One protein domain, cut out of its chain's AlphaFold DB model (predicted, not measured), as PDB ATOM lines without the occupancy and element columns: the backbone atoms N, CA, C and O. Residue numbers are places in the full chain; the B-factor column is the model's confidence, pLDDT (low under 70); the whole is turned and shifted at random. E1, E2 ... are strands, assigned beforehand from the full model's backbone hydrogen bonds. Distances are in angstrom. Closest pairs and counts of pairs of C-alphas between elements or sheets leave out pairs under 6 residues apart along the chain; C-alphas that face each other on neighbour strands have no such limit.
ATOM      1  N   GLU A 543      59.404  -2.280  38.382       82.19
ATOM      2  CA  GLU A 543      57.980  -2.012  38.534       82.19
ATOM      3  C   GLU A 543      57.247  -3.341  38.768       82.19
ATOM      4  O   GLU A 543      57.372  -4.260  37.946       82.19
ATOM      5  N   PRO A 544      56.509  -3.500  39.887       79.75
ATOM      6  CA  PRO A 544      55.711  -4.692  40.089       79.75
ATOM      7  C   PRO A 544      54.732  -4.782  38.927       79.75
ATOM      8  O   PRO A 544      53.986  -3.832  38.702       79.75
ATOM      9  N   ARG A 545      54.741  -5.899  38.194       76.25
ATOM     10  CA  ARG A 545      53.859  -6.090  37.038       76.25
ATOM     11  C   ARG A 545      52.402  -5.947  37.458       76.25
ATOM     12  O   ARG A 545      51.806  -6.851  38.047       76.25
ATOM     13  N   ILE A 546      51.881  -4.768  37.170       83.25
ATOM     14  CA  ILE A 546      50.480  -4.411  37.219       83.25
ATOM     15  C   ILE A 546      49.845  -4.714  35.863       83.25
ATOM     16  O   ILE A 546      50.540  -5.041  34.904       83.25
ATOM     17  N   VAL A 547      48.519  -4.698  35.839       86.69
ATOM     18  CA  VAL A 547      47.710  -4.909  34.647       86.69
ATOM     19  C   VAL A 547      47.131  -3.571  34.211       86.69
ATOM     20  O   VAL A 547      46.648  -2.810  35.054       86.69
ATOM     21  N   ASP A 548      47.201  -3.295  32.917       87.81
ATOM     22  CA  ASP A 548      46.794  -2.021  32.318       87.81
ATOM     23  C   ASP A 548      45.522  -2.185  31.469       87.81
ATOM     24  O   ASP A 548      45.032  -3.291  31.253       87.81
ATOM     25  N   GLU A 549      44.958  -1.084  30.964       84.19
ATOM     26  CA  GLU A 549      43.796  -1.148  30.057       84.19
ATOM     27  C   GLU A 549      44.134  -1.879  28.740       84.19
ATOM     28  O   GLU A 549      43.275  -2.549  28.178       84.19
ATOM     29  N   ASP A 550      45.399  -1.823  28.301       89.50
ATOM     30  CA  ASP A 550      45.915  -2.527  27.116       89.50
ATOM     31  C   ASP A 550      46.040  -4.064  27.313       89.50
ATOM     32  O   ASP A 550      46.354  -4.769  26.356       89.50
ATOM     33  N   ASP A 551      45.811  -4.600  28.524       89.25
ATOM     34  CA  ASP A 551      45.725  -6.052  28.781       89.25
ATOM     35  C   ASP A 551      44.350  -6.657  28.426       89.25
ATOM     36  O   ASP A 551      44.172  -7.871  28.551       89.25
ATOM     37  N   LEU A 552      43.371  -5.836  28.029       89.88
ATOM     38  CA  LEU A 552      42.029  -6.272  27.645       89.88
ATOM     39  C   LEU A 552      41.859  -6.219  26.119       89.88
ATOM     40  O   LEU A 552      41.759  -5.146  25.529       89.88
ATOM     41  N   ASP A 553      41.733  -7.385  25.484       86.75
ATOM     42  CA  ASP A 553      41.424  -7.516  24.048       86.75
ATOM     43  C   ASP A 553      39.901  -7.408  23.738       86.75
ATOM     44  O   ASP A 553      39.433  -7.811  22.668       86.75
ATOM     45  N   GLY A 554      39.105  -6.851  24.663       89.62
ATOM     46  CA  GLY A 554      37.656  -6.647  24.533       89.62
ATOM     47  C   GLY A 554      36.892  -6.809  25.854       89.62
ATOM     48  O   GLY A 554      37.408  -6.482  26.919       89.62
ATOM     49  N   ASP A 555      35.654  -7.316  25.779       91.88
ATOM     50  CA  ASP A 555      34.792  -7.613  26.937       91.88
ATOM     51  C   ASP A 555      35.489  -8.575  27.914       91.88
ATOM     52  O   ASP A 555      35.839  -9.700  27.553       91.88
ATOM     53  N   GLY A 556      35.715  -8.119  29.147       95.44
ATOM     54  CA  GLY A 556      36.498  -8.864  30.122       95.44
ATOM     55  C   GLY A 556      36.908  -8.062  31.352       95.44
ATOM     56  O   GLY A 556      36.605  -6.880  31.526       95.44
ATOM     57  N   ALA A 557      37.610  -8.735  32.257       97.19
ATOM     58  CA  ALA A 557      38.122  -8.162  33.491       97.19
ATOM     59  C   ALA A 557      39.513  -8.713  33.810       97.19
ATOM     60  O   ALA A 557      39.728  -9.924  33.768       97.19
ATOM     61  N   VAL A 558      40.437  -7.842  34.216       97.50
ATOM     62  CA  VAL A 558      41.815  -8.186  34.582       97.50
ATOM     63  C   VAL A 558      42.189  -7.538  35.916       97.50
ATOM     64  O   VAL A 558      41.849  -6.391  36.193       97.50
ATOM     65  N   ALA A 559      42.861  -8.281  36.792       97.50
ATOM     66  CA  ALA A 559      43.241  -7.826  38.125       97.50
ATOM     67  C   ALA A 559      44.611  -8.384  38.529       97.50
ATOM     68  O   ALA A 559      44.842  -9.594  38.454       97.50
ATOM     69  N   GLY A 560      45.496  -7.534  39.046       96.75
ATOM     70  CA  GLY A 560      46.854  -7.921  39.421       96.75
ATOM     71  C   GLY A 560      47.374  -7.194  40.656       96.75
ATOM     72  O   GLY A 560      46.937  -6.095  40.983       96.75
ATOM     73  N   CYS A 561      48.313  -7.820  41.358       96.19
ATOM     74  CA  CYS A 561      49.148  -7.145  42.352       96.19
ATOM     75  C   CYS A 561      50.563  -7.711  42.286       96.19
ATOM     76  O   CYS A 561      50.739  -8.920  42.116       96.19
ATOM     77  N   GLY A 562      51.546  -6.862  42.549       92.88
ATOM     78  CA  GLY A 562      52.923  -7.272  42.765       92.88
ATOM     79  C   GLY A 562      53.536  -6.598  43.989       92.88
ATOM     80  O   GLY A 562      53.107  -5.524  44.411       92.88
ATOM     81  N   SER A 563      54.565  -7.227  44.548       92.75
ATOM     82  CA  SER A 563      55.427  -6.657  45.578       92.75
ATOM     83  C   SER A 563      56.895  -6.868  45.217       92.75
ATOM     84  O   SER A 563      57.312  -8.015  45.046       92.75
ATOM     85  N   SER A 564      57.659  -5.778  45.163       91.75
ATOM     86  CA  SER A 564      59.102  -5.749  44.899       91.75
ATOM     87  C   SER A 564      59.788  -5.035  46.063       91.75
ATOM     88  O   SER A 564      59.635  -3.825  46.248       91.75
ATOM     89  N   GLY A 565      60.482  -5.787  46.924       89.69
ATOM     90  CA  GLY A 565      61.050  -5.235  48.161       89.69
ATOM     91  C   GLY A 565      59.991  -4.612  49.088       89.69
ATOM     92  O   GLY A 565      59.131  -5.316  49.618       89.69
ATOM     93  N   ALA A 566      60.075  -3.296  49.323       92.62
ATOM     94  CA  ALA A 566      59.109  -2.546  50.135       92.62
ATOM     95  C   ALA A 566      57.894  -2.019  49.341       92.62
ATOM     96  O   ALA A 566      56.894  -1.638  49.957       92.62
ATOM     97  N   PHE A 567      57.975  -1.990  48.008       94.62
ATOM     98  CA  PHE A 567      56.959  -1.421  47.122       94.62
ATOM     99  C   PHE A 567      55.905  -2.455  46.766       94.62
ATOM    100  O   PHE A 567      56.221  -3.612  46.481       94.62
ATOM    101  N   ILE A 568      54.645  -2.031  46.781       94.75
ATOM    102  CA  ILE A 568      53.495  -2.881  46.497       94.75
ATOM    103  C   ILE A 568      52.545  -2.108  45.599       94.75
ATOM    104  O   ILE A 568      52.146  -0.998  45.940       94.75
ATOM    105  N   ALA A 569      52.169  -2.711  44.479       95.50
ATOM    106  CA  ALA A 569      51.212  -2.148  43.542       95.50
ATOM    107  C   ALA A 569      50.082  -3.149  43.284       95.50
ATOM    108  O   ALA A 569      50.309  -4.360  43.252       95.50
ATOM    109  N   CYS A 570      48.867  -2.641  43.116       97.25
ATOM    110  CA  CYS A 570      47.684  -3.393  42.716       97.25
ATOM    111  C   CYS A 570      46.915  -2.600  41.664       97.25
ATOM    112  O   CYS A 570      46.783  -1.384  41.777       97.25
ATOM    113  N   SER A 571      46.346  -3.296  40.692       96.94
ATOM    114  CA  SER A 571      45.541  -2.721  39.615       96.94
ATOM    115  C   SER A 571      44.386  -3.644  39.254       96.94
ATOM    116  O   SER A 571      44.410  -4.857  39.494       96.94
ATOM    117  N   ALA A 572      43.341  -3.037  38.716       97.50
ATOM    118  CA  ALA A 572      42.152  -3.707  38.235       97.50
ATOM    119  C   ALA A 572      41.604  -2.919  37.044       97.50
ATOM    120  O   ALA A 572      41.432  -1.708  37.154       97.50
ATOM    121  N   ALA A 573      41.291  -3.603  35.949       97.06
ATOM    122  CA  ALA A 573      40.609  -3.033  34.797       97.06
ATOM    123  C   ALA A 573      39.470  -3.955  34.336       97.06
ATOM    124  O   ALA A 573      39.489  -5.168  34.562       97.06
ATOM    125  N   SER A 574      38.451  -3.376  33.710       96.38
ATOM    126  CA  SER A 574      37.372  -4.115  33.051       96.38
ATOM    127  C   SER A 574      36.803  -3.322  31.883       96.38
ATOM    128  O   SER A 574      36.581  -2.117  32.018       96.38
ATOM    129  N   GLU A 575      36.473  -4.013  30.802       95.81
ATOM    130  CA  GLU A 575      35.709  -3.510  29.661       95.81
ATOM    131  C   GLU A 575      34.465  -4.395  29.483       95.81
ATOM    132  O   GLU A 575      34.471  -5.566  29.850       95.81
ATOM    133  N   ASN A 576      33.372  -3.826  28.976       92.81
ATOM    134  CA  ASN A 576      32.103  -4.529  28.762       92.81
ATOM    135  C   ASN A 576      31.687  -4.525  27.280       92.81
ATOM    136  O   ASN A 576      32.256  -3.784  26.482       92.81
ATOM    137  N   GLU A 577      30.621  -5.255  26.929       89.94
ATOM    138  CA  GLU A 577      30.068  -5.357  25.563       89.94
ATOM    139  C   GLU A 577      29.804  -3.999  24.857       89.94
ATOM    140  O   GLU A 577      29.701  -3.957  23.627       89.94
ATOM    141  N   ASP A 578      29.647  -2.893  25.600       90.88
ATOM    142  CA  ASP A 578      29.433  -1.534  25.067       90.88
ATOM    143  C   ASP A 578      30.755  -0.752  24.826       90.88
ATOM    144  O   ASP A 578      30.715   0.342  24.248       90.88
ATOM    145  N   GLY A 579      31.910  -1.282  25.250       91.94
ATOM    146  CA  GLY A 579      33.224  -0.625  25.215       91.94
ATOM    147  C   GLY A 579      33.400   0.494  26.255       91.94
ATOM    148  O   GLY A 579      34.196   1.412  26.052       91.94
ATOM    149  N   ASP A 580      32.605   0.501  27.335       93.12
ATOM    150  CA  ASP A 580      32.819   1.408  28.476       93.12
ATOM    151  C   ASP A 580      33.865   0.755  29.419       93.12
ATOM    152  O   ASP A 580      33.526  -0.176  30.154       93.12
ATOM    153  N   THR A 581      35.108   1.260  29.421       93.75
ATOM    154  CA  THR A 581      36.184   0.825  30.336       93.75
ATOM    155  C   THR A 581      36.042   1.410  31.748       93.75
ATOM    156  O   THR A 581      35.523   2.517  31.948       93.75
ATOM    157  N   ASP A 582      36.528   0.667  32.741       95.06
ATOM    158  CA  ASP A 582      36.720   1.099  34.128       95.06
ATOM    159  C   ASP A 582      38.073   0.567  34.618       95.06
ATOM    160  O   ASP A 582      38.401  -0.594  34.370       95.06
ATOM    161  N   SER A 583      38.860   1.404  35.291       95.25
ATOM    162  CA  SER A 583      40.214   1.070  35.742       95.25
ATOM    163  C   SER A 583      40.547   1.760  37.064       95.25
ATOM    164  O   SER A 583      40.137   2.894  37.331       95.25
ATOM    165  N   ASP A 584      41.282   1.054  37.919       95.88
ATOM    166  CA  ASP A 584      41.710   1.520  39.233       95.88
ATOM    167  C   ASP A 584      43.109   0.986  39.549       95.88
ATOM    168  O   ASP A 584      43.463  -0.141  39.193       95.88
ATOM    169  N   HIS A 585      43.907   1.801  40.234       95.12
ATOM    170  CA  HIS A 585      45.279   1.480  40.603       95.12
ATOM    171  C   HIS A 585      45.587   1.988  42.011       95.12
ATOM    172  O   HIS A 585      45.102   3.027  42.467       95.12
ATOM    173  N   CYS A 586      46.438   1.242  42.701       95.69
ATOM    174  CA  CYS A 586      46.926   1.559  44.025       95.69
ATOM    175  C   CYS A 586      48.416   1.234  44.114       95.69
ATOM    176  O   CYS A 586      48.855   0.168  43.684       95.69
ATOM    177  N   VAL A 587      49.166   2.131  44.751       95.69
ATOM    178  CA  VAL A 587      50.553   1.924  45.176       95.69
ATOM    179  C   VAL A 587      50.630   2.108  46.694       95.69
ATOM    180  O   VAL A 587      49.925   2.942  47.272       95.69
ATOM    181  N   ALA A 588      51.458   1.309  47.366       94.94
ATOM    182  CA  ALA A 588      51.621   1.297  48.816       94.94
ATOM    183  C   ALA A 588      53.041   0.890  49.241       94.94
ATOM    184  O   ALA A 588      53.742   0.173  48.526       94.94
ATOM    185  N   LEU A 589      53.427   1.282  50.460       94.00
ATOM    186  CA  LEU A 589      54.664   0.835  51.108       94.00
ATOM    187  C   LEU A 589      54.386  -0.167  52.235       94.00
ATOM    188  O   LEU A 589      53.631   0.111  53.176       94.00
ATOM    189  N   ALA A 590      55.065  -1.313  52.181       91.62
ATOM    190  CA  ALA A 590      55.044  -2.330  53.227       91.62
ATOM    191  C   ALA A 590      55.479  -1.752  54.588       91.62
ATOM    192  O   ALA A 590      56.470  -1.036  54.693       91.62
ATOM    193  N   GLY A 591      54.720  -2.047  55.649       89.00
ATOM    194  CA  GLY A 591      54.984  -1.543  57.007       89.00
ATOM    195  C   GLY A 591      54.595  -0.075  57.259       89.00
ATOM    196  O   GLY A 591      54.597   0.354  58.414       89.00
ATOM    197  N   VAL A 592      54.218   0.683  56.220       93.06
ATOM    198  CA  VAL A 592      53.740   2.076  56.326       93.06
ATOM    199  C   VAL A 592      52.237   2.159  56.079       93.06
ATOM    200  O   VAL A 592      51.517   2.740  56.893       93.06
ATOM    201  N   SER A 593      51.771   1.566  54.980       93.06
ATOM    202  CA  SER A 593      50.360   1.504  54.596       93.06
ATOM    203  C   SER A 593      49.687   0.274  55.219       93.06
ATOM    204  O   SER A 593      50.314  -0.774  55.388       93.06
ATOM    205  N   SER A 594      48.400   0.364  55.566       88.94
ATOM    206  CA  SER A 594      47.656  -0.776  56.133       88.94
ATOM    207  C   SER A 594      47.198  -1.800  55.089       88.94
ATOM    208  O   SER A 594      46.961  -2.961  55.433       88.94
ATOM    209  N   GLY A 595      47.121  -1.399  53.822       91.56
ATOM    210  CA  GLY A 595      46.750  -2.234  52.689       91.56
ATOM    211  C   GLY A 595      46.989  -1.512  51.367       91.56
ATOM    212  O   GLY A 595      47.287  -0.318  51.354       91.56
ATOM    213  N   CYS A 596      46.819  -2.243  50.272       94.88
ATOM    214  CA  CYS A 596      46.627  -1.690  48.936       94.88
ATOM    215  C   CYS A 596      45.438  -2.398  48.290       94.88
ATOM    216  O   CYS A 596      45.249  -3.595  48.517       94.88
ATOM    217  N   GLY A 597      44.616  -1.679  47.534       94.94
ATOM    218  CA  GLY A 597      43.420  -2.232  46.915       94.94
ATOM    219  C   GLY A 597      43.025  -1.442  45.680       94.94
ATOM    220  O   GLY A 597      42.991  -0.219  45.739       94.94
ATOM    221  N   ALA A 598      42.726  -2.159  44.603       96.31
ATOM    222  CA  ALA A 598      42.198  -1.637  43.354       96.31
ATOM    223  C   ALA A 598      40.937  -2.424  42.965       96.31
ATOM    224  O   ALA A 598      40.870  -3.640  43.185       96.31
ATOM    225  N   SER A 599      39.933  -1.764  42.394       96.50
ATOM    226  CA  SER A 599      38.744  -2.441  41.864       96.50
ATOM    227  C   SER A 599      38.107  -1.710  40.691       96.50
ATOM    228  O   SER A 599      37.816  -0.525  40.806       96.50
ATOM    229  N   ALA A 600      37.778  -2.463  39.644       96.31
ATOM    230  CA  ALA A 600      37.037  -2.006  38.473       96.31
ATOM    231  C   ALA A 600      35.805  -2.894  38.233       96.31
ATOM    232  O   ALA A 600      35.786  -4.072  38.619       96.31
ATOM    233  N   GLY A 601      34.758  -2.362  37.606       92.44
ATOM    234  CA  GLY A 601      33.668  -3.212  37.129       92.44
ATOM    235  C   GLY A 601      32.495  -2.507  36.458       92.44
ATOM    236  O   GLY A 601      31.812  -1.670  37.059       92.44
ATOM    237  N   GLY A 602      32.153  -2.973  35.257       87.94
ATOM    238  CA  GLY A 602      30.933  -2.629  34.532       87.94
ATOM    239  C   GLY A 602      30.055  -3.859  34.295       87.94
ATOM    240  O   GLY A 602      30.472  -4.807  33.660       87.94
ATOM    241  N   GLY A 603      28.802  -3.854  34.762       90.75
ATOM    242  CA  GLY A 603      27.843  -4.911  34.398       90.75
ATOM    243  C   GLY A 603      28.134  -6.277  35.036       90.75
ATOM    244  O   GLY A 603      27.985  -6.435  36.258       90.75
ATOM    245  N   GLU A 604      28.454  -7.282  34.218       91.50
ATOM    246  CA  GLU A 604      28.827  -8.627  34.688       91.50
ATOM    247  C   GLU A 604      30.323  -8.684  35.044       91.50
ATOM    248  O   GLU A 604      30.675  -9.308  36.051       91.50
ATOM    249  N   ASP A 605      31.123  -7.851  34.383       95.75
ATOM    250  CA  ASP A 605      32.585  -7.778  34.395       95.75
ATOM    251  C   ASP A 605      33.103  -7.043  35.631       95.75
ATOM    252  O   ASP A 605      32.627  -5.957  35.986       95.75
ATOM    253  N   LYS A 606      33.992  -7.700  36.386       97.00
ATOM    254  CA  LYS A 606      34.519  -7.214  37.674       97.00
ATOM    255  C   LYS A 606      35.938  -7.688  37.904       97.00
ATOM    256  O   LYS A 606      36.200  -8.891  37.914       97.00
ATOM    257  N   ALA A 607      36.794  -6.737  38.230       97.62
ATOM    258  CA  ALA A 607      38.165  -6.937  38.645       97.62
ATOM    259  C   ALA A 607      38.369  -6.374  40.058       97.62
ATOM    260  O   ALA A 607      37.879  -5.300  40.403       97.62
ATOM    261  N   SER A 608      39.101  -7.090  40.904       97.38
ATOM    262  CA  SER A 608      39.549  -6.561  42.192       97.38
ATOM    263  C   SER A 608      40.882  -7.166  42.595       97.38
ATOM    264  O   SER A 608      41.022  -8.389  42.568       97.38
ATOM    265  N   ALA A 609      41.815  -6.336  43.039       97.31
ATOM    266  CA  ALA A 609      43.130  -6.747  43.496       97.31
ATOM    267  C   ALA A 609      43.432  -6.107  44.857       97.31
ATOM    268  O   ALA A 609      43.167  -4.925  45.056       97.31
ATOM    269  N   THR A 610      43.930  -6.880  45.823       95.69
ATOM    270  CA  THR A 610      44.166  -6.413  47.199       95.69
ATOM    271  C   THR A 610      45.407  -7.036  47.827       95.69
ATOM    272  O   THR A 610      45.553  -8.256  47.784       95.69
ATOM    273  N   CYS A 611      46.225  -6.234  48.508       95.25
ATOM    274  CA  CYS A 611      47.310  -6.672  49.386       95.25
ATOM    275  C   CYS A 611      47.051  -6.255  50.842       95.25
ATOM    276  O   CYS A 611      46.981  -5.064  51.152       95.25
ATOM    277  N   GLU A 612      46.975  -7.224  51.759       91.94
ATOM    278  CA  GLU A 612      46.950  -6.980  53.207       91.94
ATOM    279  C   GLU A 612      48.376  -7.020  53.775       91.94
ATOM    280  O   GLU A 612      48.997  -8.081  53.845       91.94
ATOM    281  N   LEU A 613      48.895  -5.869  54.214       84.88
ATOM    282  CA  LEU A 613      50.313  -5.712  54.589       84.88
ATOM    283  C   LEU A 613      50.588  -6.026  56.073       84.88
ATOM    284  O   LEU A 613      51.728  -6.000  56.533       84.88
ATOM    285  N   GLY A 614      49.532  -6.298  56.846       77.19
ATOM    286  CA  GLY A 614      49.583  -6.425  58.299       77.19
ATOM    287  C   GLY A 614      49.391  -7.850  58.821       77.19
ATOM    288  O   GLY A 614      48.278  -8.366  58.847       77.19
ATOM    289  N   GLY A 615      50.442  -8.427  59.409       73.94
ATOM    290  CA  GLY A 615      50.365  -9.658  60.209       73.94
ATOM    291  C   GLY A 615      50.948 -10.902  59.533       73.94
ATOM    292  O   GLY A 615      51.449 -10.848  58.421       73.94
ATOM    293  N   SER A 616      50.910 -12.043  60.232       70.75
ATOM    294  CA  SER A 616      51.475 -13.317  59.739       70.75
ATOM    295  C   SER A 616      50.696 -13.955  58.592       70.75
ATOM    296  O   SER A 616      51.180 -14.911  57.993       70.75
ATOM    297  N   ASP A 617      49.489 -13.453  58.353       74.06
ATOM    298  CA  ASP A 617      48.523 -14.000  57.408       74.06
ATOM    299  C   ASP A 617      48.339 -13.041  56.207       74.06
ATOM    300  O   ASP A 617      47.475 -13.271  55.366       74.06
ATOM    301  N   GLY A 618      49.159 -11.977  56.141       83.25
ATOM    302  CA  GLY A 618      49.165 -10.978  55.074       83.25
ATOM    303  C   GLY A 618      49.559 -11.566  53.719       83.25
ATOM    304  O   GLY A 618      50.437 -12.430  53.609       83.25
ATOM    305  N   GLY A 619      48.883 -11.098  52.680       91.31
ATOM    306  CA  GLY A 619      48.951 -11.656  51.339       91.31
ATOM    307  C   GLY A 619      48.397 -10.690  50.306       91.31
ATOM    308  O   GLY A 619      47.572  -9.837  50.641       91.31
ATOM    309  N   CYS A 620      48.833 -10.851  49.061       95.19
ATOM    310  CA  CYS A 620      48.233 -10.201  47.903       95.19
ATOM    311  C   CYS A 620      47.332 -11.190  47.177       95.19
ATOM    312  O   CYS A 620      47.650 -12.373  47.112       95.19
ATOM    313  N   GLY A 621      46.217 -10.730  46.629       95.75
ATOM    314  CA  GLY A 621      45.327 -11.558  45.830       95.75
ATOM    315  C   GLY A 621      44.480 -10.737  44.879       95.75
ATOM    316  O   GLY A 621      44.052  -9.634  45.219       95.75
ATOM    317  N   SER A 622      44.218 -11.291  43.705       97.31
ATOM    318  CA  SER A 622      43.343 -10.731  42.693       97.31
ATOM    319  C   SER A 622      42.204 -11.673  42.346       97.31
ATOM    320  O   SER A 622      42.202 -12.877  42.628       97.31
ATOM    321  N   ARG A 623      41.182 -11.077  41.747       97.75
ATOM    322  CA  ARG A 623      40.014 -11.754  41.225       97.75
ATOM    323  C   ARG A 623      39.519 -11.018  39.996       97.75
ATOM    324  O   ARG A 623      39.270  -9.819  40.077       97.75
ATOM    325  N   ALA A 624      39.278 -11.772  38.937       97.69
ATOM    326  CA  ALA A 624      38.539 -11.337  37.766       97.69
ATOM    327  C   ALA A 624      37.286 -12.204  37.584       97.69
ATOM    328  O   ALA A 624      37.246 -13.366  38.000       97.69
ATOM    329  N   SER A 625      36.248 -11.643  36.978       96.94
ATOM    330  CA  SER A 625      35.091 -12.389  36.489       96.94
ATOM    331  C   SER A 625      34.400 -11.614  35.378       96.94
ATOM    332  O   SER A 625      33.986 -10.486  35.642       96.94
ATOM    333  N   SER A 626      34.205 -12.254  34.228       95.31
ATOM    334  CA  SER A 626      33.285 -11.849  33.161       95.31
ATOM    335  C   SER A 626      32.208 -12.926  33.014       95.31
ATOM    336  O   SER A 626      32.498 -14.118  33.141       95.31
ATOM    337  N   GLY A 627      30.945 -12.524  32.846       92.19
ATOM    338  CA  GLY A 627      29.792 -13.419  32.661       92.19
ATOM    339  C   GLY A 627      29.768 -14.689  33.540       92.19
ATOM    340  O   GLY A 627      29.422 -14.665  34.726       92.19
ATOM    341  N   GLY A 628      30.066 -15.838  32.919       93.00
ATOM    342  CA  GLY A 628      30.089 -17.169  33.548       93.00
ATOM    343  C   GLY A 628      31.458 -17.636  34.059       93.00
ATOM    344  O   GLY A 628      31.540 -18.750  34.592       93.00
ATOM    345  N   ASN A 629      32.488 -16.810  33.887       96.19
ATOM    346  CA  ASN A 629      33.900 -17.110  34.078       96.19
ATOM    347  C   ASN A 629      34.449 -16.375  35.313       96.19
ATOM    348  O   ASN A 629      33.927 -15.355  35.769       96.19
ATOM    349  N   THR A 630      35.454 -16.947  35.971       97.62
ATOM    350  CA  THR A 630      36.066 -16.382  37.180       97.62
ATOM    351  C   THR A 630      37.478 -16.912  37.344       97.62
ATOM    352  O   THR A 630      37.677 -18.123  37.432       97.62
ATOM    353  N   ALA A 631      38.417 -15.989  37.500       98.19
ATOM    354  CA  ALA A 631      39.797 -16.249  37.863       98.19
ATOM    355  C   ALA A 631      40.106 -15.666  39.246       98.19
ATOM    356  O   ALA A 631      39.561 -14.635  39.650       98.19
ATOM    357  N   THR A 632      40.993 -16.323  39.986       98.06
ATOM    358  CA  THR A 632      41.517 -15.847  41.268       98.06
ATOM    359  C   THR A 632      42.972 -16.245  41.422       98.06
ATOM    360  O   THR A 632      43.317 -17.398  41.169       98.06
ATOM    361  N   ALA A 633      43.790 -15.323  41.916       97.62
ATOM    362  CA  ALA A 633      45.165 -15.572  42.317       97.62
ATOM    363  C   ALA A 633      45.405 -15.038  43.739       97.62
ATOM    364  O   ALA A 633      44.692 -14.156  44.224       97.62
ATOM    365  N   TRP A 634      46.352 -15.636  44.463       96.00
ATOM    366  CA  TRP A 634      46.729 -15.223  45.812       96.00
ATOM    367  C   TRP A 634      48.127 -15.710  46.203       96.00
ATOM    368  O   TRP A 634      48.455 -16.885  46.043       96.00
ATOM    369  N   CYS A 635      48.912 -14.836  46.826       94.81
ATOM    370  CA  CYS A 635      50.211 -15.128  47.416       94.81
ATOM    371  C   CYS A 635      50.271 -14.690  48.889       94.81
ATOM    372  O   CYS A 635      49.599 -13.750  49.312       94.81
ATOM    373  N   SER A 636      51.145 -15.315  49.678       91.38
ATOM    374  CA  SER A 636      51.547 -14.793  50.994       91.38
ATOM    375  C   SER A 636      52.767 -13.879  50.876       91.38
ATOM    376  O   SER A 636      53.733 -14.263  50.214       91.38
ATOM    377  N   ILE A 637      52.797 -12.762  51.606       78.81
ATOM    378  CA  ILE A 637      53.940 -11.833  51.604       78.81
ATOM    379  C   ILE A 637      55.084 -12.418  52.460       78.81
ATOM    380  O   ILE A 637      55.175 -12.195  53.667       78.81
ATOM    381  N   GLY A 638      55.939 -13.229  51.828       78.38
ATOM    382  CA  GLY A 638      57.175 -13.790  52.402       78.38
ATOM    383  C   GLY A 638      58.460 -13.334  51.694       78.38
ATOM    384  O   GLY A 638      59.558 -13.725  52.086       78.38
ATOM    385  N   GLY A 639      58.315 -12.533  50.644       83.12
ATOM    386  CA  GLY A 639      59.331 -12.072  49.704       83.12
ATOM    387  C   GLY A 639      58.602 -11.493  48.493       83.12
ATOM    388  O   GLY A 639      57.409 -11.199  48.600       83.12
ATOM    389  N   ASP A 640      59.279 -11.387  47.354       89.00
ATOM    390  CA  ASP A 640      58.647 -10.888  46.133       89.00
ATOM    391  C   ASP A 640      57.466 -11.783  45.720       89.00
ATOM    392  O   ASP A 640      57.510 -13.018  45.842       89.00
ATOM    393  N   CYS A 641      56.396 -11.138  45.268       92.56
ATOM    394  CA  CYS A 641      55.166 -11.760  44.808       92.56
ATOM    395  C   CYS A 641      54.696 -11.039  43.547       92.56
ATOM    396  O   CYS A 641      54.717  -9.815  43.492       92.56
ATOM    397  N   GLU A 642      54.240 -11.799  42.564       93.94
ATOM    398  CA  GLU A 642      53.588 -11.313  41.350       93.94
ATOM    399  C   GLU A 642      52.358 -12.193  41.146       93.94
ATOM    400  O   GLU A 642      52.481 -13.418  41.177       93.94
ATOM    401  N   GLN A 643      51.170 -11.613  40.989       95.19
ATOM    402  CA  GLN A 643      49.961 -12.404  40.773       95.19
ATOM    403  C   GLN A 643      48.924 -11.656  39.928       95.19
ATOM    404  O   GLN A 643      48.702 -10.462  40.131       95.19
ATOM    405  N   ARG A 644      48.301 -12.375  38.988       96.75
ATOM    406  CA  ARG A 644      47.368 -11.882  37.960       96.75
ATOM    407  C   ARG A 644      46.170 -12.825  37.872       96.75
ATOM    408  O   ARG A 644      46.308 -14.029  38.059       96.75
ATOM    409  N   ALA A 645      44.999 -12.272  37.597       97.75
ATOM    410  CA  ALA A 645      43.778 -13.003  37.295       97.75
ATOM    411  C   ALA A 645      43.049 -12.255  36.177       97.75
ATOM    412  O   ALA A 645      42.823 -11.053  36.311       97.75
ATOM    413  N   HIS A 646      42.662 -12.955  35.118       97.06
ATOM    414  CA  HIS A 646      41.909 -12.407  33.992       97.06
ATOM    415  C   HIS A 646      40.749 -13.345  33.638       97.06
ATOM    416  O   HIS A 646      40.833 -14.559  33.834       97.06
ATOM    417  N   ALA A 647      39.625 -12.780  33.213       97.12
ATOM    418  CA  ALA A 647      38.457 -13.527  32.766       97.12
ATOM    419  C   ALA A 647      37.653 -12.699  31.758       97.12
ATOM    420  O   ALA A 647      37.251 -11.578  32.075       97.12
ATOM    421  N   ASP A 648      37.364 -13.299  30.610       95.31
ATOM    422  CA  ASP A 648      36.645 -12.733  29.464       95.31
ATOM    423  C   ASP A 648      35.494 -13.676  29.039       95.31
ATOM    424  O   ASP A 648      35.047 -14.523  29.832       95.31
ATOM    425  N   SER A 649      34.987 -13.550  27.807       91.81
ATOM    426  CA  SER A 649      33.951 -14.456  27.289       91.81
ATOM    427  C   SER A 649      34.435 -15.882  27.013       91.81
ATOM    428  O   SER A 649      33.633 -16.821  27.090       91.81
ATOM    429  N   ASP A 650      35.718 -16.045  26.705       92.00
ATOM    430  CA  ASP A 650      36.303 -17.266  26.159       92.00
ATOM    431  C   ASP A 650      36.893 -18.135  27.284       92.00
ATOM    432  O   ASP A 650      36.793 -19.363  27.240       92.00
ATOM    433  N   GLY A 651      37.387 -17.525  28.367       95.00
ATOM    434  CA  GLY A 651      38.091 -18.235  29.423       95.00
ATOM    435  C   GLY A 651      38.291 -17.517  30.762       95.00
ATOM    436  O   GLY A 651      37.610 -16.562  31.143       95.00
ATOM    437  N   ALA A 652      39.208 -18.084  31.549       97.19
ATOM    438  CA  ALA A 652      39.690 -17.552  32.819       97.19
ATOM    439  C   ALA A 652      41.124 -18.038  33.098       97.19
ATOM    440  O   ALA A 652      41.342 -19.233  33.315       97.19
ATOM    441  N   GLU A 653      42.077 -17.112  33.170       97.38
ATOM    442  CA  GLU A 653      43.492 -17.365  33.476       97.38
ATOM    443  C   GLU A 653      43.873 -16.794  34.852       97.38
ATOM    444  O   GLU A 653      43.346 -15.769  35.294       97.38
ATOM    445  N   ALA A 654      44.798 -17.440  35.560       97.81
ATOM    446  CA  ALA A 654      45.392 -16.870  36.765       97.81
ATOM    447  C   ALA A 654      46.820 -17.367  37.004       97.81
ATOM    448  O   ALA A 654      47.077 -18.569  37.021       97.81
TER     449      ALA A 654
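Overview. This is residues 543 to 654 of the 1268 residues of an uncharacterized protein of Pseudonocardia sp. CNS-004 (UniProt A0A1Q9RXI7). What shape do these atoms make? Two antiparallel sheets, E3 E2 E1 E8 E9 and E4 E5 E6 E7, lie face to face as a long, narrow sandwich, their strands nearly aligned along its length. What is it built of? The 112 printed residues include nine named strands, E1 to E9 in chain order, and no named helix: the class is all strand. The whole is compact, with a radius of gyration of the C-alphas of 13.3 A, and spans 41 by 20 by 19 A.

Arrangement. How is the larger sheet ordered? It runs E3 (residues 582 to 589), E2 (567 to 575), E1 (556 to 564), E8 (641 to 648), E9 (651 to 654). E1 E2 E3 is a meander, each strand the antiparallel neighbour of the one before; N 558 and O 573 are 2.9 A apart, within hydrogen-bond range. E1 and E8 are antiparallel at 177 degrees, with N 559 and O 645 2.8 A apart. And the other sheet? E4 (595 to 600), E5 (606 to 612), E6 (619 to 625) and E7 (630 to 636) form a second meander; N 598 of E4 and O 609 of E5 are 2.8 A apart. How do the sheets meet? Their best planes are 8 degrees apart; the closest C-alphas of E2 and E4, Ser 571 and Ala 598, are 5.1 A apart.

Along the chain. Where does E1 begin? C-alpha 556 is at (36.498, -8.864, 30.122), and E1 is 27.2 A long. Where does E9 end? At C-alpha 654, (45.392, -16.870, 36.765).

Size, cuts and confidence. Are any links long? No link is long: E2 to E3 and E5 to E6 are short, the others tight. Is it complete and confident? The printed part has no cut, and no printed residue is under 70 in pLDDT.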